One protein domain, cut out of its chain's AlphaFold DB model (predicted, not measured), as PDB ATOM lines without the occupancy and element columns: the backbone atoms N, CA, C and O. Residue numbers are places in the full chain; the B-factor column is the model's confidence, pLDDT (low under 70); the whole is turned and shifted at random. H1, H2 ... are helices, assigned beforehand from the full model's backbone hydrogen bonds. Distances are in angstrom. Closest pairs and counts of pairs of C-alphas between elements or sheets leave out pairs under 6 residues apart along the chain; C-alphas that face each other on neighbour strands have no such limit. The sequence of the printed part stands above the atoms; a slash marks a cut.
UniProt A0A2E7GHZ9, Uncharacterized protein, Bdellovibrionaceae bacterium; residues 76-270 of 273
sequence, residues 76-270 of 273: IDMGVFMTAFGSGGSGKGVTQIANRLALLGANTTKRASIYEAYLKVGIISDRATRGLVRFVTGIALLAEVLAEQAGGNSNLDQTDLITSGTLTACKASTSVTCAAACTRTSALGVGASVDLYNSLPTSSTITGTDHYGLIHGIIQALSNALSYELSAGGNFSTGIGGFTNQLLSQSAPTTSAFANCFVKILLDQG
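What this domain is: This is residues 76 to 270 of the 273 residues of an uncharacterized protein of Bdellovibrionaceae bacterium (UniProt A0A2E7GHZ9). Three long helices lie side by side, with H4 in the middle touching H3 on one side and H7 on the other, each running opposite ways to H4. The hairpin of H1 and H2 packs on this core where H2 crosses H4, and the hairpin of H8 and H9 packs on H7 through H8. A long unnamed stretch, residues 162 to 202, joins the short helices H5 and H6. The printed part has 195 residues with nine named helices, H1 to H9 in order, and no named strand; its class is all helix. It is compact, with a radius of gyration of the C-alphas of 15.8 A and spans of 48 by 34 by 34 A.

Where its parts are: H1, residues 78 to 86, begins with C-alpha 78 at (-42.581, 15.884, 39.759). H2, residues 90 to 103, is 20.3 A long, and H3, residues 108 to 122, is 21.7 A. H4, residues 127 to 149, is the longest at 32.8 A, from C-alpha 127 at (-25.461, 7.429, 46.317). H5 is residues 158 to 161 and H6 residues 203 to 206. H7, residues 211 to 229, is 25.4 A long. H8 is residues 241 to 248. H9, residues 256 to 268, is 18.7 A long and ends with C-alpha 268 at (-47.296, -7.768, 30.449).

How they stand to each other: H4 is the hub. It touches H3 at a shallow tilt of 14 degrees, the closest C-alphas being those of Tyr 118 and Thr 137, 5.2 A apart; the two form a hairpin. It touches H7 at a shallow tilt of 22 degrees, closest at the C-alphas of Gly 131 and Glu 229, 4.6 A. With residues 139 to 148 alone it touches H2, at a steep tilt of 56 degrees, closest at the C-alphas of Ala 98 and Ala 143, 4.3 A. H2 touches H1 with residues 92 to 97 alone, closest at the C-alphas of Ala 84 and Gly 93, 4.2 A. H7 touches H8 with residues 216 to 223 alone, at a steep tilt of 47 degrees, closest at the C-alphas of Ile 219 and Thr 244, 6.2 A. H8 touches H9 at a shallow tilt of 9 degrees, opposite ways, closest at the C-alphas of Phe 243 and Ile 265, 6.7 A. H6 touches H3, with the C-alphas of Ala 112 and Ser 203 closest at 6.3 A. H5 is close to H9 but not clearly touching, with the C-alphas of Leu 161 and Val 263 closest at 6.3 A. H3 and H7 are apart. Each O i to N i+4 pair is within hydrogen-bond range in H1, H2, H4, H7, H8 and H9, and 8 of 11 are in H3; H5 and H6 are too short for such a pair.

The domain as a whole: The two C-alphas farthest apart, those of Ser 125 and Thr 166, are 49.2 A apart. The printed part has no cut. The links H5 to H6, 41 residues, and H7 to H8, 11 residues, are long. The mean pLDDT of the printed part is 73.0, and 77 residues are under 70, among them residues 157 to 193 and 232 to 263.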
ATOM      1  N   ILE A  76     -42.312  17.156  32.147       94.62
ATOM      2  CA  ILE A  76     -42.292  15.975  33.018       94.62
ATOM      3  C   ILE A  76     -41.936  16.402  34.446       94.62
ATOM      4  O   ILE A  76     -40.930  15.973  35.011       94.62
ATOM      5  N   ASP A  77     -42.777  17.255  35.019       93.25
ATOM      6  CA  ASP A  77     -42.585  17.704  36.389       93.25
ATOM      7  C   ASP A  77     -42.810  16.591  37.426       93.25
ATOM      8  O   ASP A  77     -43.352  15.511  37.146       93.25
ATOM      9  N   MET A  78     -42.387  16.843  38.667       87.75
ATOM     10  CA  MET A  78     -42.581  15.884  39.759       87.75
ATOM     11  C   MET A  78     -44.070  15.573  39.997       87.75
ATOM     12  O   MET A  78     -44.412  14.455  40.376       87.75
ATOM     13  N   GLY A  79     -44.980  16.513  39.729       89.69
ATOM     14  CA  GLY A  79     -46.425  16.289  39.790       89.69
ATOM     15  C   GLY A  79     -46.910  15.276  38.749       89.69
ATOM     16  O   GLY A  79     -47.721  14.400  39.073       89.69
ATOM     17  N   VAL A  80     -46.373  15.325  37.526       92.31
ATOM     18  CA  VAL A  80     -46.594  14.322  36.472       92.31
ATOM     19  C   VAL A  80     -46.095  12.956  36.935       92.31
ATOM     20  O   VAL A  80     -46.842  11.982  36.841       92.31
ATOM     21  N   PHE A  81     -44.891  12.874  37.508       90.19
ATOM     22  CA  PHE A  81     -44.364  11.624  38.073       90.19
ATOM     23  C   PHE A  81     -45.250  11.070  39.195       90.19
ATOM     24  O   PHE A  81     -45.614   9.893  39.180       90.19
ATOM     25  N   MET A  82     -45.634  11.910  40.154       88.56
ATOM     26  CA  MET A  82     -46.468  11.512  41.287       88.56
ATOM     27  C   MET A  82     -47.865  11.075  40.841       88.56
ATOM     28  O   MET A  82     -48.410  10.120  41.388       88.56
ATOM     29  N   THR A  83     -48.430  11.709  39.813       90.06
ATOM     30  CA  THR A  83     -49.705  11.292  39.212       90.06
ATOM     31  C   THR A  83     -49.560   9.947  38.498       90.06
ATOM     32  O   THR A  83     -50.355   9.026  38.721       90.06
ATOM     33  N   ALA A  84     -48.503   9.803  37.695       88.62
ATOM     34  CA  ALA A  84     -48.223   8.608  36.913       88.62
ATOM     35  C   ALA A  84     -48.039   7.367  37.796       88.62
ATOM     36  O   ALA A  84     -48.664   6.335  37.558       88.62
ATOM     37  N   PHE A  85     -47.227   7.473  38.847       84.81
ATOM     38  CA  PHE A  85     -46.921   6.352  39.740       84.81
ATOM     39  C   PHE A  85     -47.855   6.249  40.953       84.81
ATOM     40  O   PHE A  85     -47.962   5.180  41.552       84.81
ATOM     41  N   GLY A  86     -48.584   7.312  41.300       80.81
ATOM     42  CA  GLY A  86     -49.576   7.301  42.380       80.81
ATOM     43  C   GLY A  86     -50.862   6.545  42.030       80.81
ATOM     44  O   GLY A  86     -51.573   6.092  42.924       80.81
ATOM     45  N   SER A  87     -51.150   6.363  40.736       72.06
ATOM     46  CA  SER A  87     -52.346   5.666  40.241       72.06
ATOM     47  C   SER A  87     -52.200   4.135  40.129       72.06
ATOM     48  O   SER A  87     -53.175   3.445  39.816       72.06
ATOM     49  N   GLY A  88     -51.017   3.577  40.417       61.47
ATOM     50  CA  GLY A  88     -50.771   2.133  40.463       61.47
ATOM     51  C   GLY A  88     -49.515   1.674  39.712       61.47
ATOM     52  O   GLY A  88     -48.570   2.432  39.538       61.47
ATOM     53  N   GLY A  89     -49.501   0.389  39.321       68.00
ATOM     54  CA  GLY A  89     -48.327  -0.369  38.859       68.00
ATOM     55  C   GLY A  89     -47.383   0.358  37.895       68.00
ATOM     56  O   GLY A  89     -47.796   1.095  37.005       68.00
ATOM     57  N   SER A  90     -46.091   0.090  38.049       71.94
ATOM     58  CA  SER A  90     -45.009   0.881  37.468       71.94
ATOM     59  C   SER A  90     -45.010   0.988  35.938       71.94
ATOM     60  O   SER A  90     -44.632   2.034  35.420       71.94
ATOM     61  N   GLY A  91     -45.474  -0.028  35.201       78.38
ATOM     62  CA  GLY A  91     -45.605   0.083  33.742       78.38
ATOM     63  C   GLY A  91     -46.730   1.023  33.299       78.38
ATOM     64  O   GLY A  91     -46.551   1.760  32.333       78.38
ATOM     65  N   LYS A  92     -47.831   1.121  34.063       81.75
ATOM     66  CA  LYS A  92     -48.880   2.125  33.807       81.75
ATOM     67  C   LYS A  92     -48.360   3.545  34.012       81.75
ATOM     68  O   LYS A  92     -48.737   4.432  33.253       81.75
ATOM     69  N   GLY A  93     -47.483   3.745  34.998       87.31
ATOM     70  CA  GLY A  93     -46.810   5.027  35.208       87.31
ATOM     71  C   GLY A  93     -45.964   5.432  34.000       87.31
ATOM     72  O   GLY A  93     -46.110   6.540  33.492       87.31
ATOM     73  N   VAL A  94     -45.168   4.502  33.461       89.31
ATOM     74  CA  VAL A  94     -44.399   4.734  32.225       89.31
ATOM     75  C   VAL A  94     -45.324   5.084  31.051       89.31
ATOM     76  O   VAL A  94     -45.062   6.066  30.363       89.31
ATOM     77  N   THR A  95     -46.430   4.355  30.855       87.69
ATOM     78  CA  THR A  95     -47.420   4.657  29.800       87.69
ATOM     79  C   THR A  95     -48.033   6.047  29.958       87.69
ATOM     80  O   THR A  95     -48.182   6.766  28.977       87.69
ATOM     81  N   GLN A  96     -48.370   6.466  31.181       90.00
ATOM     82  CA  GLN A  96     -48.943   7.793  31.426       90.00
ATOM     83  C   GLN A  96     -47.958   8.918  31.099       90.00
ATOM     84  O   GLN A  96     -48.346   9.896  30.458       90.00
ATOM     85  N   ILE A  97     -46.687   8.763  31.481       92.69
ATOM     86  CA  ILE A  97     -45.638   9.725  31.119       92.69
ATOM     87  C   ILE A  97     -45.422   9.721  29.600       92.69
ATOM     88  O   ILE A  97     -45.332  10.790  29.001       92.69
ATOM     89  N   ALA A  98     -45.414   8.550  28.957       91.44
ATOM     90  CA  ALA A  98     -45.266   8.444  27.507       91.44
ATOM     91  C   ALA A  98     -46.417   9.144  26.761       91.44
ATOM     92  O   ALA A  98     -46.171   9.927  25.850       91.44
ATOM     93  N   ASN A  99     -47.667   8.957  27.193       90.19
ATOM     94  CA  ASN A  99     -48.826   9.654  26.619       90.19
ATOM     95  C   ASN A  99     -48.719  11.171  26.794       90.19
ATOM     96  O   ASN A  99     -48.989  11.937  25.870       90.19
ATOM     97  N   ARG A 100     -48.281  11.626  27.975       92.31
ATOM     98  CA  ARG A 100     -48.034  13.048  28.224       92.31
ATOM     99  C   ARG A 100     -46.984  13.601  27.262       92.31
ATOM    100  O   ARG A 100     -47.203  14.661  26.686       92.31
ATOM    101  N   LEU A 101     -45.881  12.890  27.065       92.88
ATOM    102  CA  LEU A 101     -44.817  13.308  26.155       92.88
ATOM    103  C   LEU A 101     -45.260  13.301  24.694       92.88
ATOM    104  O   LEU A 101     -44.962  14.246  23.965       92.88
ATOM    105  N   ALA A 102     -46.047  12.307  24.283       90.12
ATOM    106  CA  ALA A 102     -46.626  12.247  22.946       90.12
ATOM    107  C   ALA A 102     -47.526  13.467  22.669       90.12
ATOM    108  O   ALA A 102     -47.413  14.088  21.611       90.12
ATOM    109  N   LEU A 103     -48.347  13.887  23.642       90.50
ATOM    110  CA  LEU A 103     -49.154  15.114  23.560       90.50
ATOM    111  C   LEU A 103     -48.308  16.394  23.486       90.50
ATOM    112  O   LEU A 103     -48.718  17.366  22.853       90.50
ATOM    113  N   LEU A 104     -47.136  16.404  24.122       91.75
ATOM    114  CA  LEU A 104     -46.191  17.525  24.110       91.75
ATOM    115  C   LEU A 104     -45.237  17.509  22.903       91.75
ATOM    116  O   LEU A 104     -44.331  18.342  22.830       91.75
ATOM    117  N   GLY A 105     -45.428  16.585  21.959       90.81
ATOM    118  CA  GLY A 105     -44.616  16.474  20.752       90.81
ATOM    119  C   GLY A 105     -43.271  15.790  20.991       90.81
ATOM    120  O   GLY A 105     -42.233  16.382  20.692       90.81
ATOM    121  N   ALA A 106     -43.298  14.561  21.516       90.81
ATOM    122  CA  ALA A 106     -42.127  13.694  21.655       90.81
ATOM    123  C   ALA A 106     -41.293  13.651  20.363       90.81
ATOM    124  O   ALA A 106     -41.828  13.505  19.260       90.81
ATOM    125  N   ASN A 107     -39.981  13.848  20.493       89.88
ATOM    126  CA  ASN A 107     -39.049  13.910  19.376       89.88
ATOM    127  C   ASN A 107     -37.588  13.792  19.840       89.88
ATOM    128  O   ASN A 107     -37.237  14.026  20.995       89.88
ATOM    129  N   THR A 108     -36.696  13.564  18.876       89.50
ATOM    130  CA  THR A 108     -35.257  13.409  19.142       89.50
ATOM    131  C   THR A 108     -34.597  14.585  19.881       89.50
ATOM    132  O   THR A 108     -33.651  14.360  20.634       89.50
ATOM    133  N   THR A 109     -35.073  15.827  19.713       91.94
ATOM    134  CA  THR A 109     -34.567  16.998  20.450       91.94
ATOM    135  C   THR A 109     -34.977  16.935  21.916       91.94
ATOM    136  O   THR A 109     -34.124  17.075  22.786       91.94
ATOM    137  N   LYS A 110     -36.253  16.652  22.200       93.31
ATOM    138  CA  LYS A 110     -36.753  16.470  23.569       93.31
ATOM    139  C   LYS A 110     -36.055  15.292  24.253       93.31
ATOM    140  O   LYS A 110     -35.593  15.430  25.384       93.31
ATOM    141  N   ARG A 111     -35.855  14.183  23.537       93.00
ATOM    142  CA  ARG A 111     -35.044  13.053  24.004       93.00
ATOM    143  C   ARG A 111     -33.610  13.442  24.349       93.00
ATOM    144  O   ARG A 111     -33.100  12.997  25.373       93.00
ATOM    145  N   ALA A 112     -32.958  14.266  23.528       92.19
ATOM    146  CA  ALA A 112     -31.613  14.757  23.817       92.19
ATOM    147  C   ALA A 112     -31.576  15.624  25.088       92.19
ATOM    148  O   ALA A 112     -30.667  15.451  25.896       92.19
ATOM    149  N   SER A 113     -32.580  16.478  25.312       94.25
ATOM    150  CA  SER A 113     -32.697  17.271  26.544       94.25
ATOM    151  C   SER A 113     -32.916  16.390  27.777       94.25
ATOM    152  O   SER A 113     -32.209  16.524  28.770       94.25
ATOM    153  N   ILE A 114     -33.830  15.414  27.717       95.88
ATOM    154  CA  ILE A 114     -34.032  14.451  28.819       95.88
ATOM    155  C   ILE A 114     -32.744  13.662  29.086       95.88
ATOM    156  O   ILE A 114     -32.405  13.366  30.233       95.88
ATOM    157  N   TYR A 115     -31.988  13.343  28.037       94.38
ATOM    158  CA  TYR A 115     -30.696  12.696  28.186       94.38
ATOM    159  C   TYR A 115     -29.648  13.596  28.851       94.38
ATOM    160  O   TYR A 115     -28.878  13.113  29.676       94.38
ATOM    161  N   GLU A 116     -29.636  14.898  28.568       93.94
ATOM    162  CA  GLU A 116     -28.790  15.859  29.284       93.94
ATOM    163  C   GLU A 116     -29.089  15.861  30.790       93.94
ATOM    164  O   GLU A 116     -28.159  15.841  31.598       93.94
ATOM    165  N   ALA A 117     -30.367  15.770  31.176       95.31
ATOM    166  CA  ALA A 117     -30.752  15.568  32.573       95.31
ATOM    167  C   ALA A 117     -30.183  14.256  33.137       95.31
ATOM    168  O   ALA A 117     -29.646  14.233  34.242       95.31
ATOM    169  N   TYR A 118     -30.238  13.162  32.370       94.94
ATOM    170  CA  TYR A 118     -29.660  11.874  32.770       94.94
ATOM    171  C   TYR A 118     -28.136  11.946  32.971       94.94
ATOM    172  O   TYR A 118     -27.607  11.338  33.900       94.94
ATOM    173  N   LEU A 119     -27.405  12.716  32.158       93.75
ATOM    174  CA  LEU A 119     -25.947  12.863  32.289       93.75
ATOM    175  C   LEU A 119     -25.520  13.432  33.652       93.75
ATOM    176  O   LEU A 119     -24.421  13.126  34.123       93.75
ATOM    177  N   LYS A 120     -26.394  14.191  34.325       94.69
ATOM    178  CA  LYS A 120     -26.160  14.743  35.671       94.69
ATOM    179  C   LYS A 120     -25.867  13.667  36.713       94.69
ATOM    180  O   LYS A 120     -25.092  13.900  37.638       94.69
ATOM    181  N   VAL A 121     -26.384  12.455  36.510       93.38
ATOM    182  CA  VAL A 121     -26.105  11.269  37.338       93.38
ATOM    183  C   VAL A 121     -24.604  11.005  37.480       93.38
ATOM    184  O   VAL A 121     -24.165  10.569  38.541       93.38
ATOM    185  N   GLY A 122     -23.804  11.276  36.443       92.00
ATOM    186  CA  GLY A 122     -22.356  11.045  36.461       92.00
ATOM    187  C   GLY A 122     -21.567  11.992  37.370       92.00
ATOM    188  O   GLY A 122     -20.404  11.718  37.653       92.00
ATOM    189  N   ILE A 123     -22.183  13.089  37.819       93.50
ATOM    190  CA  ILE A 123     -21.540  14.138  38.622       93.50
ATOM    191  C   ILE A 123     -21.923  14.008  40.108       93.50
ATOM    192  O   ILE A 123     -21.150  14.395  40.983       93.50
ATOM    193  N   ILE A 124     -23.088  13.425  40.403       94.75
ATOM    194  CA  ILE A 124     -23.623  13.300  41.765       94.75
ATOM    195  C   ILE A 124     -22.835  12.252  42.563       94.75
ATOM    196  O   ILE A 124     -22.765  11.074  42.192       94.75
ATOM    197  N   SER A 125     -22.281  12.664  43.703       95.81
ATOM    198  CA  SER A 125     -21.473  11.816  44.584       95.81
ATOM    199  C   SER A 125     -22.327  10.999  45.552       95.81
ATOM    200  O   SER A 125     -22.112   9.786  45.688       95.81
ATOM    201  N   ASP A 126     -23.326  11.622  46.177       94.50
ATOM    202  CA  ASP A 126     -24.262  10.965  47.078       94.50
ATOM    203  C   ASP A 126     -25.019   9.846  46.363       94.50
ATOM    204  O   ASP A 126     -25.658  10.022  45.324       94.50
ATOM    205  N   ARG A 127     -24.938   8.646  46.937       93.50
ATOM    206  CA  ARG A 127     -25.461   7.429  46.317       93.50
ATOM    207  C   ARG A 127     -26.981   7.463  46.206       93.50
ATOM    208  O   ARG A 127     -27.505   7.026  45.185       93.50
ATOM    209  N   ALA A 128     -27.675   7.956  47.230       90.81
ATOM    210  CA  ALA A 128     -29.133   7.970  47.246       90.81
ATOM    211  C   ALA A 128     -29.677   8.985  46.230       90.81
ATOM    212  O   ALA A 128     -30.531   8.646  45.414       90.81
ATOM    213  N   THR A 129     -29.107  10.190  46.213       93.69
ATOM    214  CA  THR A 129     -29.440  11.255  45.260       93.69
ATOM    215  C   THR A 129     -29.141  10.816  43.831       93.69
ATOM    216  O   THR A 129     -30.001  10.934  42.959       93.69
ATOM    217  N   ARG A 130     -27.977  10.199  43.587       94.06
ATOM    218  CA  ARG A 130     -27.628   9.652  42.269       94.06
ATOM    219  C   ARG A 130     -28.628   8.589  41.814       94.06
ATOM    220  O   ARG A 130     -29.086   8.642  40.675       94.06
ATOM    221  N   GLY A 131     -29.005   7.675  42.710       91.25
ATOM    222  CA  GLY A 131     -30.008   6.646  42.441       91.25
ATOM    223  C   GLY A 131     -31.377   7.217  42.095       91.25
ATOM    224  O   GLY A 131     -32.013   6.754  41.149       91.25
ATOM    225  N   LEU A 132     -31.812   8.247  42.821       92.38
ATOM    226  CA  LEU A 132     -33.083   8.920  42.570       92.38
ATOM    227  C   LEU A 132     -33.073   9.621  41.211       92.38
ATOM    228  O   LEU A 132     -33.971   9.392  40.403       92.38
ATOM    229  N   VAL A 133     -32.046  10.425  40.929       95.25
ATOM    230  CA  VAL A 133     -31.930  11.148  39.656       95.25
ATOM    231  C   VAL A 133     -31.847  10.164  38.495       95.25
ATOM    232  O   VAL A 133     -32.574  10.332  37.518       95.25
ATOM    233  N   ARG A 134     -31.054   9.088  38.611       93.94
ATOM    234  CA  ARG A 134     -30.962   8.033  37.587       93.94
ATOM    235  C   ARG A 134     -32.305   7.359  37.348       93.94
ATOM    236  O   ARG A 134     -32.656   7.087  36.203       93.94
ATOM    237  N   PHE A 135     -33.053   7.092  38.415       91.38
ATOM    238  CA  PHE A 135     -34.370   6.483  38.317       91.38
ATOM    239  C   PHE A 135     -35.364   7.397  37.589       91.38
ATOM    240  O   PHE A 135     -35.959   6.990  36.595       91.38
ATOM    241  N   VAL A 136     -35.509   8.642  38.042       94.12
ATOM    242  CA  VAL A 136     -36.478   9.596  37.480       94.12
ATOM    243  C   VAL A 136     -36.128   9.931  36.027       94.12
ATOM    244  O   VAL A 136     -36.952   9.740  35.133       94.12
ATOM    245  N   THR A 137     -34.885  10.335  35.753       95.75
ATOM    246  CA  THR A 137     -34.441  10.672  34.386       95.75
ATOM    247  C   THR A 137     -34.456   9.458  33.455       95.75
ATOM    248  O   THR A 137     -34.823   9.586  32.289       95.75
ATOM    249  N   GLY A 138     -34.139   8.259  33.953       93.50
ATOM    250  CA  GLY A 138     -34.225   7.021  33.179       93.50
ATOM    251  C   GLY A 138     -35.663   6.668  32.792       93.50
ATOM    252  O   GLY A 138     -35.915   6.299  31.649       93.50
ATOM    253  N   ILE A 139     -36.626   6.827  33.704       93.00
ATOM    254  CA  ILE A 139     -38.048   6.619  33.395       93.00
ATOM    255  C   ILE A 139     -38.539   7.648  32.373       93.00
ATOM    256  O   ILE A 139     -39.227   7.266  31.429       93.00
ATOM    257  N   ALA A 140     -38.165   8.922  32.524       95.56
ATOM    258  CA  ALA A 140     -38.488   9.964  31.552       95.56
ATOM    259  C   ALA A 140     -37.926   9.631  30.161       95.56
ATOM    260  O   ALA A 140     -38.638   9.729  29.165       95.56
ATOM    261  N   LEU A 141     -36.674   9.167  30.093       94.00
ATOM    262  CA  LEU A 141     -36.029   8.801  28.835       94.00
ATOM    263  C   LEU A 141     -36.687   7.575  28.190       94.00
ATOM    264  O   LEU A 141     -36.899   7.556  26.981       94.00
ATOM    265  N   LEU A 142     -37.053   6.568  28.991       91.69
ATOM    266  CA  LEU A 142     -37.816   5.411  28.522       91.69
ATOM    267  C   LEU A 142     -39.167   5.848  27.949       91.69
ATOM    268  O   LEU A 142     -39.538   5.427  26.855       91.69
ATOM    269  N   ALA A 143     -39.890   6.686  28.689       92.56
ATOM    270  CA  ALA A 143     -41.196   7.182  28.296       92.56
ATOM    271  C   ALA A 143     -41.132   8.016  27.012       92.56
ATOM    272  O   ALA A 143     -41.994   7.842  26.161       92.56
ATOM    273  N   GLU A 144     -40.101   8.842  26.826       93.31
ATOM    274  CA  GLU A 144     -39.890   9.614  25.594       93.31
ATOM    275  C   GLU A 144     -39.643   8.710  24.384       93.31
ATOM    276  O   GLU A 144     -40.272   8.878  23.342       93.31
ATOM    277  N   VAL A 145     -38.777   7.698  24.521       89.50
ATOM    278  CA  VAL A 145     -38.523   6.748  23.427       89.50
ATOM    279  C   VAL A 145     -39.807   6.015  23.040       89.50
ATOM    280  O   VAL A 145     -40.061   5.807  21.856       89.50
ATOM    281  N   LEU A 146     -40.630   5.637  24.022       86.94
ATOM    282  CA  LEU A 146     -41.930   5.015  23.774       86.94
ATOM    283  C   LEU A 146     -42.922   6.004  23.146       86.94
ATOM    284  O   LEU A 146     -43.600   5.647  22.189       86.94
ATOM    285  N   ALA A 147     -42.975   7.244  23.626       88.12
ATOM    286  CA  ALA A 147     -43.834   8.297  23.093       88.12
ATOM    287  C   ALA A 147     -43.536   8.598  21.618       88.12
ATOM    288  O   ALA A 147     -44.454   8.788  20.830       88.12
ATOM    289  N   GLU A 148     -42.270   8.551  21.203       85.19
ATOM    290  CA  GLU A 148     -41.908   8.659  19.787       85.19
ATOM    291  C   GLU A 148     -42.407   7.476  18.942       85.19
ATOM    292  O   GLU A 148     -42.593   7.616  17.734       85.19
ATOM    293  N   GLN A 149     -42.624   6.300  19.549       76.62
ATOM    294  CA  GLN A 149     -43.208   5.145  18.858       76.62
ATOM    295  C   GLN A 149     -44.731   5.227  18.727       76.62
ATOM    296  O   GLN A 149     -45.261   4.622  17.801       76.62
ATOM    297  N   ALA A 150     -45.413   6.000  19.579       70.12
ATOM    298  CA  ALA A 150     -46.866   6.212  19.545       70.12
ATOM    299  C   ALA A 150     -47.379   6.858  18.236       70.12
ATOM    300  O   ALA A 150     -48.578   6.922  17.962       70.12
ATOM    301  N   GLY A 151     -46.470   7.378  17.404       63.66
ATOM    302  CA  GLY A 151     -46.818   8.009  16.138       63.66
ATOM    303  C   GLY A 151     -47.706   9.248  16.312       63.66
ATOM    304  O   GLY A 151     -47.637   9.965  17.308       63.66
ATOM    305  N   GLY A 152     -48.536   9.536  15.305       60.34
ATOM    306  CA  GLY A 152     -49.360  10.752  15.259       60.34
ATOM    307  C   GLY A 152     -50.615  10.741  16.141       60.34
ATOM    308  O   GLY A 152     -51.315  11.748  16.178       60.34
ATOM    309  N   ASN A 153     -50.921   9.636  16.826       60.97
ATOM    310  CA  ASN A 153     -52.180   9.462  17.565       60.97
ATOM    311  C   ASN A 153     -52.134  10.018  19.001       60.97
ATOM    312  O   ASN A 153     -53.131   9.947  19.718       60.97
ATOM    313  N   SER A 154     -50.992  10.579  19.416       63.16
ATOM    314  CA  SER A 154     -50.762  11.219  20.724       63.16
ATOM    315  C   SER A 154     -50.938  10.323  21.960       63.16
ATOM    316  O   SER A 154     -50.795  10.816  23.077       63.16
ATOM    317  N   ASN A 155     -51.195   9.028  21.781       69.81
ATOM    318  CA  ASN A 155     -51.275   8.021  22.834       69.81
ATOM    319  C   ASN A 155     -50.444   6.810  22.427       69.81
ATOM    320  O   ASN A 155     -50.503   6.401  21.275       69.81
ATOM    321  N   LEU A 156     -49.710   6.242  23.380       72.19
ATOM    322  CA  LEU A 156     -49.042   4.958  23.253       72.19
ATOM    323  C   LEU A 156     -50.071   3.837  23.418       72.19
ATOM    324  O   LEU A 156     -50.360   3.384  24.534       72.19
ATOM    325  N   ASP A 157     -50.604   3.378  22.300       67.12
ATOM    326  CA  ASP A 157     -51.502   2.237  22.244       67.12
ATOM    327  C   ASP A 157     -50.693   0.942  22.101       67.12
ATOM    328  O   ASP A 157     -49.567   0.922  21.593       67.12
ATOM    329  N   GLN A 158     -51.265  -0.197  22.506       66.44
ATOM    330  CA  GLN A 158     -50.619  -1.497  22.270       66.44
ATOM    331  C   GLN A 158     -50.246  -1.696  20.792       66.44
ATOM    332  O   GLN A 158     -49.209  -2.290  20.497       66.44
ATOM    333  N   THR A 159     -51.047  -1.167  19.861       57.50
ATOM    334  CA  THR A 159     -50.800  -1.215  18.410       57.50
ATOM    335  C   THR A 159     -49.509  -0.526  17.979       57.50
ATOM    336  O   THR A 159     -48.912  -0.933  16.984       57.50
ATOM    337  N   ASP A 160     -49.028   0.455  18.736       60.41
ATOM    338  CA  ASP A 160     -47.782   1.163  18.424       60.41
ATOM    339  C   ASP A 160     -46.554   0.315  18.779       60.41
ATOM    340  O   ASP A 160     -45.499   0.394  18.145       60.41
ATOM    341  N   LEU A 161     -46.713  -0.595  19.742       63.72
ATOM    342  CA  LEU A 161     -45.708  -1.601  20.075       63.72
ATOM    343  C   LEU A 161     -45.739  -2.796  19.098       63.72
ATOM    344  O   LEU A 161     -44.718  -3.473  18.913       63.72
ATOM    345  N   ILE A 162     -46.881  -3.044  18.438       57.84
ATOM    346  CA  ILE A 162     -47.108  -4.141  17.482       57.84
ATOM    347  C   ILE A 162     -47.770  -3.669  16.172       57.84
ATOM    348  O   ILE A 162     -48.985  -3.603  16.038       57.84
ATOM    349  N   THR A 163     -46.968  -3.475  15.125       51.50
ATOM    350  CA  THR A 163     -47.396  -2.993  13.789       51.50
ATOM    351  C   THR A 163     -48.341  -3.897  12.960       51.50
ATOM    352  O   THR A 163     -48.394  -3.748  11.741       51.50
ATOM    353  N   SER A 164     -49.105  -4.830  13.540       43.78
ATOM    354  CA  SER A 164     -50.135  -5.568  12.787       43.78
ATOM    355  C   SER A 164     -51.525  -5.373  13.382       43.78
ATOM    356  O   SER A 164     -51.828  -5.871  14.468       43.78
ATOM    357  N   GLY A 165     -52.391  -4.696  12.618       43.72
ATOM    358  CA  GLY A 165     -53.833  -4.701  12.843       43.72
ATOM    359  C   GLY A 165     -54.320  -6.139  13.020       43.72
ATOM    360  O   GLY A 165     -53.916  -7.030  12.279       43.72
ATOM    361  N   THR A 166     -55.142  -6.348  14.046       41.62
ATOM    362  CA  THR A 166     -55.424  -7.624  14.725       41.62
ATOM    363  C   THR A 166     -54.236  -8.200  15.500       41.62
ATOM    364  O   THR A 166     -53.409  -8.951  14.986       41.62
ATOM    365  N   LEU A 167     -54.242  -7.893  16.801       44.50
ATOM    366  CA  LEU A 167     -53.533  -8.580  17.878       44.50
ATOM    367  C   LEU A 167     -53.988 -10.048  17.884       44.50
ATOM    368  O   LEU A 167     -54.822 -10.463  18.685       44.50
ATOM    369  N   THR A 168     -53.512 -10.843  16.925       43.72
ATOM    370  CA  THR A 168     -53.896 -12.251  16.780       43.72
ATOM    371  C   THR A 168     -53.069 -13.054  17.780       43.72
ATOM    372  O   THR A 168     -52.193 -13.833  17.433       43.72
ATOM    373  N   ALA A 169     -53.328 -12.772  19.056       46.41
ATOM    374  CA  ALA A 169     -52.737 -13.347  20.246       46.41
ATOM    375  C   ALA A 169     -51.203 -13.233  20.345       46.41
ATOM    376  O   ALA A 169     -50.468 -14.149  19.976       46.41
ATOM    377  N   CYS A 170     -50.721 -12.213  21.064       45.47
ATOM    378  CA  CYS A 170     -49.596 -12.451  21.972       45.47
ATOM    379  C   CYS A 170     -50.107 -13.460  23.018       45.47
ATOM    380  O   CYS A 170     -50.612 -13.070  24.069       45.47
ATOM    381  N   LYS A 171     -50.134 -14.763  22.689       43.38
ATOM    382  CA  LYS A 171     -50.633 -15.782  23.622       43.38
ATOM    383  C   LYS A 171     -49.830 -15.642  24.909       43.38
ATOM    384  O   LYS A 171     -48.602 -15.580  24.861       43.38
ATOM    385  N   ALA A 172     -50.524 -15.565  26.042       39.06
ATOM    386  CA  ALA A 172     -49.889 -15.636  27.346       39.06
ATOM    387  C   ALA A 172     -49.023 -16.903  27.370       39.06
ATOM    388  O   ALA A 172     -49.540 -18.019  27.362       39.06
ATOM    389  N   SER A 173     -47.706 -16.729  27.293       39.94
ATOM    390  CA  SER A 173     -46.779 -17.830  27.476       39.94
ATOM    391  C   SER A 173     -46.629 -17.997  28.974       39.94
ATOM    392  O   SER A 173     -46.247 -17.063  29.671       39.94
ATOM    393  N   THR A 174     -46.949 -19.180  29.479       40.19
ATOM    394  CA  THR A 174     -46.634 -19.578  30.855       40.19
ATOM    395  C   THR A 174     -45.145 -19.903  31.028       40.19
ATOM    396  O   THR A 174     -44.728 -20.296  32.113       40.19
ATOM    397  N   SER A 175     -44.342 -19.757  29.967       41.75
ATOM    398  CA  SER A 175     -42.922 -20.078  29.948       41.75
ATOM    399  C   SER A 175     -42.048 -18.824  29.944       41.75
ATOM    400  O   SER A 175     -42.267 -17.896  29.170       41.75
ATOM    401  N   VAL A 176     -40.991 -18.857  30.758       46.41
ATOM    402  CA  VAL A 176     -39.874 -17.893  30.767       46.41
ATOM    403  C   VAL A 176     -39.074 -17.947  29.450       46.41
ATOM    404  O   VAL A 176     -38.346 -17.018  29.113       46.41
ATOM    405  N   THR A 177     -39.234 -19.015  28.660       47.59
ATOM    406  CA  THR A 177     -38.706 -19.113  27.295       47.59
ATOM    407  C   THR A 177     -39.770 -18.647  26.304       47.59
ATOM    408  O   THR A 177     -40.859 -19.211  26.226       47.59
ATOM    409  N   CYS A 178     -39.470 -17.584  25.559       53.22
ATOM    410  CA  CYS A 178     -40.430 -16.858  24.728       53.22
ATOM    411  C   CYS A 178     -41.010 -17.690  23.568       53.22
ATOM    412  O   CYS A 178     -40.556 -17.619  22.429       53.22
ATOM    413  N   ALA A 179     -42.056 -18.465  23.852       43.03
ATOM    414  CA  ALA A 179     -42.774 -19.296  22.891       43.03
ATOM    415  C   ALA A 179     -44.201 -18.766  22.654       43.03
ATOM    416  O   ALA A 179     -45.184 -19.462  22.888       43.03
ATOM    417  N   ALA A 180     -44.310 -17.502  22.240       49.69
ATOM    418  CA  ALA A 180     -45.480 -16.919  21.573       49.69
ATOM    419  C   ALA A 180     -45.060 -15.562  20.984       49.69
ATOM    420  O   ALA A 180     -45.149 -14.530  21.646       49.69
ATOM    421  N   ALA A 181     -44.514 -15.569  19.768       50.66
ATOM    422  CA  ALA A 181     -44.089 -14.344  19.104       50.66
ATOM    423  C   ALA A 181     -45.315 -13.502  18.722       50.66
ATOM    424  O   ALA A 181     -46.154 -13.952  17.943       50.66
ATOM    425  N   CYS A 182     -45.401 -12.270  19.230       53.94
ATOM    426  CA  CYS A 182     -46.223 -11.248  18.590       53.94
ATOM    427  C   CYS A 182     -45.689 -11.066  17.156       53.94
ATOM    428  O   CYS A 182     -44.480 -10.998  16.960       53.94
ATOM    429  N   THR A 183     -46.537 -11.068  16.132       51.06
ATOM    430  CA  THR A 183     -46.077 -10.916  14.742       51.06
ATOM    431  C   THR A 183     -45.933  -9.426  14.426       51.06
ATOM    432  O   THR A 183     -46.884  -8.671  14.592       51.06
ATOM    433  N   ARG A 184     -44.749  -8.976  13.989       51.62
ATOM    434  CA  ARG A 184     -44.502  -7.592  13.537       51.62
ATOM    435  C   ARG A 184     -44.054  -7.566  12.081       51.62
ATOM    436  O   ARG A 184     -43.221  -8.371  11.676       51.62
ATOM    437  N   THR A 185     -44.570  -6.598  11.330       42.91
ATOM    438  CA  THR A 185     -44.180  -6.280   9.945       42.91
ATOM    439  C   THR A 185     -43.097  -5.198   9.845       42.91
ATOM    440  O   THR A 185     -42.411  -5.136   8.831       42.91
ATOM    441  N   SER A 186     -42.869  -4.403  10.896       46.12
ATOM    442  CA  SER A 186     -41.807  -3.383  10.945       46.12
ATOM    443  C   SER A 186     -41.182  -3.336  12.338       46.12
ATOM    444  O   SER A 186     -41.903  -3.355  13.334       46.12
ATOM    445  N   ALA A 187     -39.850  -3.349  12.417       46.12
ATOM    446  CA  ALA A 187     -39.082  -3.595  13.638       46.12
ATOM    447  C   ALA A 187     -38.838  -2.317  14.459       46.12
ATOM    448  O   ALA A 187     -38.614  -1.251  13.893       46.12
ATOM    449  N   LEU A 188     -38.806  -2.438  15.794       52.97
ATOM    450  CA  LEU A 188     -37.950  -1.568  16.601       52.97
ATOM    451  C   LEU A 188     -36.549  -1.755  16.019       52.97
ATOM    452  O   LEU A 188     -36.132  -2.906  15.864       52.97
ATOM    453  N   GLY A 189     -35.864  -0.669  15.658       53.00
ATOM    454  CA  GLY A 189     -34.487  -0.744  15.178       53.00
ATOM    455  C   GLY A 189     -33.657  -1.560  16.164       53.00
ATOM    456  O   GLY A 189     -33.540  -1.198  17.340       53.00
ATOM    457  N   VAL A 190     -33.180  -2.721  15.713       53.16
ATOM    458  CA  VAL A 190     -32.330  -3.596  16.514       53.16
ATOM    459  C   VAL A 190     -30.915  -3.049  16.398       53.16
ATOM    460  O   VAL A 190     -30.247  -3.277  15.394       53.16
ATOM    461  N   GLY A 191     -30.491  -2.304  17.416       59.47
ATOM    462  CA  GLY A 191     -29.134  -1.778  17.531       59.47
ATOM    463  C   GLY A 191     -28.348  -2.418  18.666       59.47
ATOM    464  O   GLY A 191     -28.879  -3.191  19.470       59.47
ATOM    465  N   ALA A 192     -27.063  -2.073  18.741       63.94
ATOM    466  CA  ALA A 192     -26.207  -2.474  19.848       63.94
ATOM    467  C   ALA A 192     -26.772  -1.962  21.185       63.94
ATOM    468  O   ALA A 192     -27.289  -0.847  21.264       63.94
ATOM    469  N   SER A 193     -26.664  -2.775  22.240       66.81
ATOM    470  CA  SER A 193     -27.028  -2.337  23.591       66.81
ATOM    471  C   SER A 193     -26.200  -1.116  23.973       66.81
ATOM    472  O   SER A 193     -24.976  -1.122  23.833       66.81
ATOM    473  N   VAL A 194     -26.870  -0.095  24.492       75.12
ATOM    474  CA  VAL A 194     -26.224   1.110  24.999       75.12
ATOM    475  C   VAL A 194     -25.999   0.919  26.496       75.12
ATOM    476  O   VAL A 194     -26.956   0.769  27.242       75.12
ATOM    477  N   ASP A 195     -24.752   0.888  26.963       78.31
ATOM    478  CA  ASP A 195     -24.492   0.866  28.406       78.31
ATOM    479  C   ASP A 195     -24.650   2.288  28.952       78.31
ATOM    480  O   ASP A 195     -23.786   3.131  28.733       78.31
ATOM    481  N   LEU A 196     -25.775   2.551  29.621       82.06
ATOM    482  CA  LEU A 196     -26.073   3.820  30.292       82.06
ATOM    483  C   LEU A 196     -25.611   3.855  31.754       82.06
ATOM    484  O   LEU A 196     -25.755   4.880  32.426       82.06
ATOM    485  N   TYR A 197     -25.125   2.732  32.283       76.19
ATOM    486  CA  TYR A 197     -24.747   2.616  33.682       76.19
ATOM    487  C   TYR A 197     -23.257   2.874  33.896       76.19
ATOM    488  O   TYR A 197     -22.916   3.704  34.739       76.19
ATOM    489  N   ASN A 198     -22.395   2.179  33.144       73.38
ATOM    490  CA  ASN A 198     -20.937   2.298  33.251       73.38
ATOM    491  C   ASN A 198     -20.352   3.315  32.270       73.38
ATOM    492  O   ASN A 198     -19.253   3.818  32.496       73.38
ATOM    493  N   SER A 199     -21.064   3.609  31.181       75.81
ATOM    494  CA  SER A 199     -20.669   4.629  30.215       75.81
ATOM    495  C   SER A 199     -21.776   5.651  30.003       75.81
ATOM    496  O   SER A 199     -22.960   5.341  30.082       75.81
ATOM    497  N   LEU A 200     -21.384   6.893  29.737       75.62
ATOM    498  CA  LEU A 200     -22.302   7.937  29.300       75.62
ATOM    499  C   LEU A 200     -22.149   8.061  27.775       75.62
ATOM    500  O   LEU A 200     -21.171   8.654  27.314       75.62
ATOM    501  N   PRO A 201     -23.017   7.408  26.980       74.56
ATOM    502  CA  PRO A 201     -22.970   7.475  25.524       74.56
ATOM    503  C   PRO A 201     -23.134   8.911  25.008       74.56
ATOM    504  O   PRO A 201     -23.629   9.810  25.679       74.56
ATOM    505  N   THR A 202     -22.709   9.141  23.769       76.69
ATOM    506  CA  THR A 202     -22.852  10.466  23.150       76.69
ATOM    507  C   THR A 202     -24.314  10.762  22.816       76.69
ATOM    508  O   THR A 202     -25.091   9.842  22.554       76.69
ATOM    509  N   SER A 203     -24.672  12.043  22.706       71.31
ATOM    510  CA  SER A 203     -26.003  12.469  22.244       71.31
ATOM    511  C   SER A 203     -26.398  11.823  20.909       71.31
ATOM    512  O   SER A 203     -27.541  11.411  20.754       71.31
ATOM    513  N   SER A 204     -25.442  11.619  19.994       73.19
ATOM    514  CA  SER A 204     -25.681  10.957  18.701       73.19
ATOM    515  C   SER A 204     -26.167   9.506  18.822       73.19
ATOM    516  O   SER A 204     -26.983   9.054  18.021       73.19
ATOM    517  N   THR A 205     -25.707   8.786  19.849       75.31
ATOM    518  CA  THR A 205     -26.144   7.417  20.157       75.31
ATOM    519  C   THR A 205     -27.585   7.408  20.661       75.31
ATOM    520  O   THR A 205     -28.343   6.491  20.364       75.31
ATOM    521  N   ILE A 206     -27.977   8.453  21.391       78.25
ATOM    522  CA  ILE A 206     -29.304   8.583  21.993       78.25
ATOM    523  C   ILE A 206     -30.334   9.097  20.985       78.25
ATOM    524  O   ILE A 206     -31.487   8.681  21.012       78.25
ATOM    525  N   THR A 207     -29.943   9.957  20.046       78.44
ATOM    526  CA  THR A 207     -30.825  10.461  18.979       78.44
ATOM    527  C   THR A 207     -30.928   9.515  17.778       78.44
ATOM    528  O   THR A 207     -31.635   9.825  16.825       78.44
ATOM    529  N   GLY A 208     -30.232   8.373  17.800       74.19
ATOM    530  CA  GLY A 208     -30.281   7.371  16.734       74.19
ATOM    531  C   GLY A 208     -31.648   6.688  16.592       74.19
ATOM    532  O   GLY A 208     -32.515   6.799  17.457       74.19
ATOM    533  N   THR A 209     -31.826   5.952  15.493       61.75
ATOM    534  CA  THR A 209     -33.057   5.202  15.166       61.75
ATOM    535  C   THR A 209     -33.196   3.875  15.920       61.75
ATOM    536  O   THR A 209     -34.232   3.212  15.842       61.75
ATOM    537  N   ASP A 210     -32.153   3.463  16.642       70.00
ATOM    538  CA  ASP A 210     -32.067   2.163  17.306       70.00
ATOM    539  C   ASP A 210     -32.648   2.214  18.720       70.00
ATOM    540  O   ASP A 210     -31.951   2.168  19.736       70.00
ATOM    541  N   HIS A 211     -33.973   2.295  18.787       74.69
ATOM    542  CA  HIS A 211     -34.694   2.448  20.048       74.69
ATOM    543  C   HIS A 211     -34.576   1.229  20.971       74.69
ATOM    544  O   HIS A 211     -34.611   1.391  22.186       74.69
ATOM    545  N   TYR A 212     -34.378   0.014  20.443       72.44
ATOM    546  CA  TYR A 212     -34.254  -1.172  21.296       72.44
ATOM    547  C   TYR A 212     -33.018  -1.112  22.202       72.44
ATOM    548  O   TYR A 212     -33.128  -1.303  23.413       72.44
ATOM    549  N   GLY A 213     -31.840  -0.866  21.616       72.94
ATOM    550  CA  GLY A 213     -30.571  -0.881  22.350       72.94
ATOM    551  C   GLY A 213     -30.534   0.192  23.434       72.94
ATOM    552  O   GLY A 213     -30.012  -0.041  24.525       72.94
ATOM    553  N   LEU A 214     -31.172   1.330  23.147       81.50
ATOM    554  CA  LEU A 214     -31.401   2.401  24.100       81.50
ATOM    555  C   LEU A 214     -32.353   1.976  25.225       81.50
ATOM    556  O   LEU A 214     -31.982   2.084  26.389       81.50
ATOM    557  N   ILE A 215     -33.539   1.441  24.912       82.31
ATOM    558  CA  ILE A 215     -34.492   0.996  25.941       82.31
ATOM    559  C   ILE A 215     -33.865  -0.068  26.853       82.31
ATOM    560  O   ILE A 215     -33.984   0.021  28.074       82.31
ATOM    561  N   HIS A 216     -33.157  -1.044  26.283       76.75
ATOM    562  CA  HIS A 216     -32.445  -2.060  27.057       76.75
ATOM    563  C   HIS A 216     -31.426  -1.426  28.020       76.75
ATOM    564  O   HIS A 216     -31.428  -1.727  29.214       76.75
ATOM    565  N   GLY A 217     -30.615  -0.490  27.518       80.88
ATOM    566  CA  GLY A 217     -29.667   0.280  28.320       80.88
ATOM    567  C   GLY A 217     -30.311   1.051  29.467       80.88
ATOM    568  O   GLY A 217     -29.811   1.038  30.593       80.88
ATOM    569  N   ILE A 218     -31.451   1.691  29.198       87.19
ATOM    570  CA  ILE A 218     -32.200   2.464  30.196       87.19
ATOM    571  C   ILE A 218     -32.700   1.533  31.293       87.19
ATOM    572  O   ILE A 218     -32.510   1.802  32.475       87.19
ATOM    573  N   ILE A 219     -33.294   0.404  30.914       82.69
ATOM    574  CA  ILE A 219     -33.841  -0.564  31.863       82.69
ATOM    575  C   ILE A 219     -32.731  -1.153  32.743       82.69
ATOM    576  O   ILE A 219     -32.908  -1.265  33.958       82.69
ATOM    577  N   GLN A 220     -31.561  -1.445  32.169       81.06
ATOM    578  CA  GLN A 220     -30.387  -1.865  32.933       81.06
ATOM    579  C   GLN A 220     -29.965  -0.803  33.958       81.06
ATOM    580  O   GLN A 220     -29.758  -1.122  35.132       81.06
ATOM    581  N   ALA A 221     -29.876   0.460  33.539       85.38
ATOM    582  CA  ALA A 221     -29.529   1.566  34.423       85.38
ATOM    583  C   ALA A 221     -30.550   1.754  35.554       85.38
ATOM    584  O   ALA A 221     -30.149   1.923  36.705       85.38
ATOM    585  N   LEU A 222     -31.850   1.654  35.254       85.88
ATOM    586  CA  LEU A 222     -32.931   1.708  36.241       85.88
ATOM    587  C   LEU A 222     -32.811   0.581  37.266       85.88
ATOM    588  O   LEU A 222     -32.887   0.827  38.467       85.88
ATOM    589  N   SER A 223     -32.569  -0.652  36.822       80.12
ATOM    590  CA  SER A 223     -32.374  -1.773  37.746       80.12
ATOM    591  C   SER A 223     -31.163  -1.576  38.635       80.12
ATOM    592  O   SER A 223     -31.246  -1.820  39.837       80.12
ATOM    593  N   ASN A 224     -30.052  -1.088  38.085       80.25
ATOM    594  CA  ASN A 224     -28.878  -0.806  38.896       80.25
ATOM    595  C   ASN A 224     -29.136   0.326  39.906       80.25
ATOM    596  O   ASN A 224     -28.700   0.215  41.054       80.25
ATOM    597  N   ALA A 225     -29.886   1.367  39.528       85.50
ATOM    598  CA  ALA A 225     -30.306   2.434  40.441       85.50
ATOM    599  C   ALA A 225     -31.077   1.862  41.639       85.50
ATOM    600  O   ALA A 225     -30.784   2.160  42.795       85.50
ATOM    601  N   LEU A 226     -32.044   0.986  41.367       81.88
ATOM    602  CA  LEU A 226     -32.923   0.411  42.380       81.88
ATOM    603  C   LEU A 226     -32.197  -0.586  43.288       81.88
ATOM    604  O   LEU A 226     -32.325  -0.522  44.513       81.88
ATOM    605  N   SER A 227     -31.434  -1.505  42.693       81.06
ATOM    606  CA  SER A 227     -30.751  -2.579  43.414       81.06
ATOM    607  C   SER A 227     -29.541  -2.080  44.189       81.06
ATOM    608  O   SER A 227     -29.303  -2.539  45.306       81.06
ATOM    609  N   TYR A 228     -28.779  -1.152  43.612       82.56
ATOM    610  CA  TYR A 228     -27.524  -0.712  44.198       82.56
ATOM    611  C   TYR A 228     -27.615   0.697  44.754       82.56
ATOM    612  O   TYR A 228     -27.118   0.911  45.842       82.56
ATOM    613  N   GLU A 229     -28.214   1.680  44.101       87.94
ATOM    614  CA  GLU A 229     -28.095   3.066  44.582       87.94
ATOM    615  C   GLU A 229     -29.113   3.392  45.679       87.94
ATOM    616  O   GLU A 229     -28.729   3.825  46.765       87.94
ATOM    617  N   LEU A 230     -30.386   3.075  45.456       84.38
ATOM    618  CA  LEU A 230     -31.465   3.365  46.400       84.38
ATOM    619  C   LEU A 230     -31.597   2.322  47.513       84.38
ATOM    620  O   LEU A 230     -32.226   2.604  48.528       84.38
ATOM    621  N   SER A 231     -31.015   1.127  47.343       75.94
ATOM    622  CA  SER A 231     -31.106   0.011  48.305       75.94
ATOM    623  C   SER A 231     -32.535  -0.230  48.808       75.94
ATOM    624  O   SER A 231     -32.735  -0.662  49.942       75.94
ATOM    625  N   ALA A 232     -33.542   0.070  47.982       63.66
ATOM    626  CA  ALA A 232     -34.904   0.260  48.460       63.66
ATOM    627  C   ALA A 232     -35.538  -1.030  48.998       63.66
ATOM    628  O   ALA A 232     -36.644  -0.968  49.520       63.66
ATOM    629  N   GLY A 233     -34.897  -2.204  48.855       48.84
ATOM    630  CA  GLY A 233     -35.396  -3.511  49.315       48.84
ATOM    631  C   GLY A 233     -36.710  -3.951  48.652       48.84
ATOM    632  O   GLY A 233     -37.062  -5.129  48.682       48.84
ATOM    633  N   GLY A 234     -37.403  -3.012  48.006       44.31
ATOM    634  CA  GLY A 234     -38.511  -3.164  47.104       44.31
ATOM    635  C   GLY A 234     -38.015  -3.935  45.912       44.31
ATOM    636  O   GLY A 234     -37.561  -3.395  44.906       44.31
ATOM    637  N   ASN A 235     -38.127  -5.244  46.046       42.59
ATOM    638  CA  ASN A 235     -38.288  -6.088  44.904       42.59
ATOM    639  C   ASN A 235     -39.499  -5.500  44.170       42.59
ATOM    640  O   ASN A 235     -40.635  -5.607  44.629       42.59
ATOM    641  N   PHE A 236     -39.268  -4.855  43.030       50.09
ATOM    642  CA  PHE A 236     -40.289  -4.616  42.016       50.09
ATOM    643  C   PHE A 236     -40.755  -5.988  41.453       50.09
ATOM    644  O   PHE A 236     -40.867  -6.172  40.242       50.09
ATOM    645  N   SER A 237     -40.945  -6.997  42.315       38.56
ATOM    646  CA  SER A 237     -41.087  -8.430  42.040       38.56
ATOM    647  C   SER A 237     -42.453  -8.803  41.503       38.56
ATOM    648  O   SER A 237     -42.692  -9.969  41.206       38.56
ATOM    649  N   THR A 238     -43.327  -7.822  41.321       45.81
ATOM    650  CA  THR A 238     -44.553  -7.990  40.551       45.81
ATOM    651  C   THR A 238     -44.612  -7.098  39.308       45.81
ATOM    652  O   THR A 238     -45.610  -7.189  38.607       45.81
ATOM    653  N   GLY A 239     -43.590  -6.273  38.998       51.31
ATOM    654  CA  GLY A 239     -43.726  -5.243  37.946       51.31
ATOM    655  C   GLY A 239     -42.474  -4.758  37.187       51.31
ATOM    656  O   GLY A 239     -42.535  -4.547  35.985       51.31
ATOM    657  N   ILE A 240     -41.319  -4.542  37.834       46.88
ATOM    658  CA  ILE A 240     -40.097  -4.038  37.145       46.88
ATOM    659  C   ILE A 240     -38.829  -4.848  37.454       46.88
ATOM    660  O   ILE A 240     -37.976  -5.001  36.603       46.88
ATOM    661  N   GLY A 241     -38.681  -5.453  38.628       42.50
ATOM    662  CA  GLY A 241     -37.532  -6.309  38.949       42.50
ATOM    663  C   GLY A 241     -37.650  -7.667  38.261       42.50
ATOM    664  O   GLY A 241     -36.660  -8.225  37.799       42.50
ATOM    665  N   GLY A 242     -38.884  -8.166  38.120       53.59
ATOM    666  CA  GLY A 242     -39.201  -9.282  37.230       53.59
ATOM    667  C   GLY A 242     -38.986  -8.899  35.769       53.59
ATOM    668  O   GLY A 242     -38.288  -9.609  35.066       53.59
ATOM    669  N   PHE A 243     -39.497  -7.742  35.350       56.09
ATOM    670  CA  PHE A 243     -39.319  -7.182  34.008       56.09
ATOM    671  C   PHE A 243     -37.851  -7.015  33.625       56.09
ATOM    672  O   PHE A 243     -37.448  -7.568  32.618       56.09
ATOM    673  N   THR A 244     -37.034  -6.328  34.427       56.31
ATOM    674  CA  THR A 244     -35.624  -6.082  34.131       56.31
ATOM    675  C   THR A 244     -34.822  -7.371  34.182       56.31
ATOM    676  O   THR A 244     -34.026  -7.601  33.286       56.31
ATOM    677  N   ASN A 245     -35.058  -8.274  35.140       54.72
ATOM    678  CA  ASN A 245     -34.390  -9.580  35.120       54.72
ATOM    679  C   ASN A 245     -34.850 -10.447  33.934       54.72
ATOM    680  O   ASN A 245     -34.031 -11.142  33.340       54.72
ATOM    681  N   GLN A 246     -36.126 -10.395  33.540       57.94
ATOM    682  CA  GLN A 246     -36.645 -11.055  32.333       57.94
ATOM    683  C   GLN A 246     -36.091 -10.422  31.054       57.94
ATOM    684  O   GLN A 246     -35.857 -11.138  30.089       57.94
ATOM    685  N   LEU A 247     -35.838  -9.114  31.048       58.25
ATOM    686  CA  LEU A 247     -35.249  -8.394  29.925       58.25
ATOM    687  C   LEU A 247     -33.752  -8.670  29.794       58.25
ATOM    688  O   LEU A 247     -33.292  -8.996  28.713       58.25
ATOM    689  N   LEU A 248     -33.008  -8.563  30.898       59.44
ATOM    690  CA  LEU A 248     -31.554  -8.736  30.956       59.44
ATOM    691  C   LEU A 248     -31.140 -10.201  30.799       59.44
ATOM    692  O   LEU A 248     -30.027 -10.483  30.364       59.44
ATOM    693  N   SER A 249     -32.019 -11.145  31.157       57.25
ATOM    694  CA  SER A 249     -31.803 -12.572  30.877       57.25
ATOM    695  C   SER A 249     -32.039 -12.934  29.411       57.25
ATOM    696  O   SER A 249     -31.583 -13.989  28.966       57.25
ATOM    697  N   GLN A 250     -32.700 -12.067  28.639       53.59
ATOM    698  CA  GLN A 250     -32.782 -12.189  27.189       53.59
ATOM    699  C   GLN A 250     -31.536 -11.506  26.619       53.59
ATOM    700  O   GLN A 250     -31.407 -10.287  26.635       53.59
ATOM    701  N   SER A 251     -30.575 -12.297  26.146       46.97
ATOM    702  CA  SER A 251     -29.390 -11.786  25.450       46.97
ATOM    703  C   SER A 251     -29.767 -10.787  24.347       46.97
ATOM    704  O   SER A 251     -30.772 -10.998  23.663       46.97
ATOM    705  N   ALA A 252     -28.934  -9.758  24.149       50.38
ATOM    706  CA  ALA A 252     -29.116  -8.721  23.130       50.38
ATOM    707  C   ALA A 252     -29.603  -9.310  21.784       50.38
ATOM    708  O   ALA A 252     -29.023 -10.284  21.286       50.38
ATOM    709  N   PRO A 253     -30.675  -8.763  21.193       51.69
ATOM    710  CA  PRO A 253     -31.354  -9.364  20.067       51.69
ATOM    711  C   PRO A 253     -30.476  -9.227  18.835       51.69
ATOM    712  O   PRO A 253     -30.146  -8.134  18.398       51.69
ATOM    713  N   THR A 254     -30.139 -10.352  18.227       51.94
ATOM    714  CA  THR A 254     -29.683 -10.388  16.832       51.94
ATOM    715  C   THR A 254     -30.809 -10.832  15.895       51.94
ATOM    716  O   THR A 254     -30.609 -10.917  14.687       51.94
ATOM    717  N   THR A 255     -32.010 -11.117  16.427       58.22
ATOM    718  CA  THR A 255     -33.138 -11.666  15.658       58.22
ATOM    719  C   THR A 255     -34.478 -11.016  16.016       58.22
ATOM    720  O   THR A 255     -34.704 -10.554  17.136       58.22
ATOM    721  N   SER A 256     -35.408 -11.026  15.060       59.03
ATOM    722  CA  SER A 256     -36.773 -10.496  15.201       59.03
ATOM    723  C   SER A 256     -37.612 -11.208  16.271       59.03
ATOM    724  O   SER A 256     -38.504 -10.598  16.857       59.03
ATOM    725  N   ALA A 257     -37.311 -12.473  16.583       60.53
ATOM    726  CA  ALA A 257     -38.007 -13.237  17.619       60.53
ATOM    727  C   ALA A 257     -37.834 -12.625  19.023       60.53
ATOM    728  O   ALA A 257     -38.784 -12.600  19.806       60.53
ATOM    729  N   PHE A 258     -36.658 -12.068  19.322       62.88
ATOM    730  CA  PHE A 258     -36.381 -11.409  20.601       62.88
ATOM    731  C   PHE A 258     -37.068 -10.047  20.724       62.88
ATOM    732  O   PHE A 258     -37.591  -9.723  21.788       62.88
ATOM    733  N   ALA A 259     -37.141  -9.270  19.639       59.75
ATOM    734  CA  ALA A 259     -37.882  -8.006  19.633       59.75
ATOM    735  C   ALA A 259     -39.373  -8.221  19.965       59.75
ATOM    736  O   ALA A 259     -39.966  -7.455  20.721       59.75
ATOM    737  N   ASN A 260     -39.962  -9.312  19.469       64.75
ATOM    738  CA  ASN A 260     -41.344  -9.686  19.780       64.75
ATOM    739  C   ASN A 260     -41.519 -10.118  21.245       64.75
ATOM    740  O   ASN A 260     -42.539  -9.818  21.863       64.75
ATOM    741  N   CYS A 261     -40.515 -10.794  21.809       67.06
ATOM    742  CA  CYS A 261     -40.484 -11.154  23.223       67.06
ATOM    743  C   CYS A 261     -40.439  -9.918  24.126       67.06
ATOM    744  O   CYS A 261     -41.209  -9.794  25.074       67.06
ATOM    745  N   PHE A 262     -39.568  -8.973  23.784       69.94
ATOM    746  CA  PHE A 262     -39.407  -7.709  24.485       69.94
ATOM    747  C   PHE A 262     -40.708  -6.895  24.515       69.94
ATOM    748  O   PHE A 262     -41.128  -6.445  25.578       69.94
ATOM    749  N   VAL A 263     -41.396  -6.778  23.376       69.19
ATOM    750  CA  VAL A 263     -42.705  -6.111  23.305       69.19
ATOM    751  C   VAL A 263     -43.734  -6.802  24.198       69.19
ATOM    752  O   VAL A 263     -44.442  -6.131  24.940       69.19
ATOM    753  N   LYS A 264     -43.794  -8.136  24.190       72.06
ATOM    754  CA  LYS A 264     -44.678  -8.868  25.102       72.06
ATOM    755  C   LYS A 264     -44.366  -8.560  26.568       72.06
ATOM    756  O   LYS A 264     -45.286  -8.344  27.345       72.06
ATOM    757  N   ILE A 265     -43.088  -8.532  26.933       72.38
ATOM    758  CA  ILE A 265     -42.655  -8.219  28.294       72.38
ATOM    759  C   ILE A 265     -43.096  -6.796  28.682       72.38
ATOM    760  O   ILE A 265     -43.618  -6.628  29.777       72.38
ATOM    761  N   LEU A 266     -42.975  -5.799  27.792       75.06
ATOM    762  CA  LEU A 266     -43.513  -4.445  28.011       75.06
ATOM    763  C   LEU A 266     -45.031  -4.471  28.275       75.06
ATOM    764  O   LEU A 266     -45.491  -3.934  29.284       75.06
ATOM    765  N   LEU A 267     -45.789  -5.148  27.411       74.00
ATOM    766  CA  LEU A 267     -47.246  -5.273  27.512       74.00
ATOM    767  C   LEU A 267     -47.688  -5.962  28.811       74.00
ATOM    768  O   LEU A 267     -48.610  -5.495  29.477       74.00
ATOM    769  N   ASP A 268     -47.005  -7.035  29.212       73.62
ATOM    770  CA  ASP A 268     -47.296  -7.768  30.449       73.62
ATOM    771  C   ASP A 268     -47.056  -6.902  31.704       73.62
ATOM    772  O   ASP A 268     -47.669  -7.150  32.742       73.62
ATOM    773  N   GLN A 269     -46.213  -5.863  31.613       73.19
ATOM    774  CA  GLN A 269     -46.044  -4.870  32.683       73.19
ATOM    775  C   GLN A 269     -47.043  -3.707  32.620       73.19
ATOM    776  O   GLN A 269     -47.022  -2.836  33.490       73.19
ATOM    777  N   GLY A 270     -47.930  -3.677  31.622       72.94
ATOM    778  CA  GLY A 270     -48.875  -2.582  31.400       72.94
ATOM    779  C   GLY A 270     -48.260  -1.363  30.707       72.94
ATOM    780  O   GLY A 270     -48.745  -0.248  30.913       72.94
TER     781      GLY A 270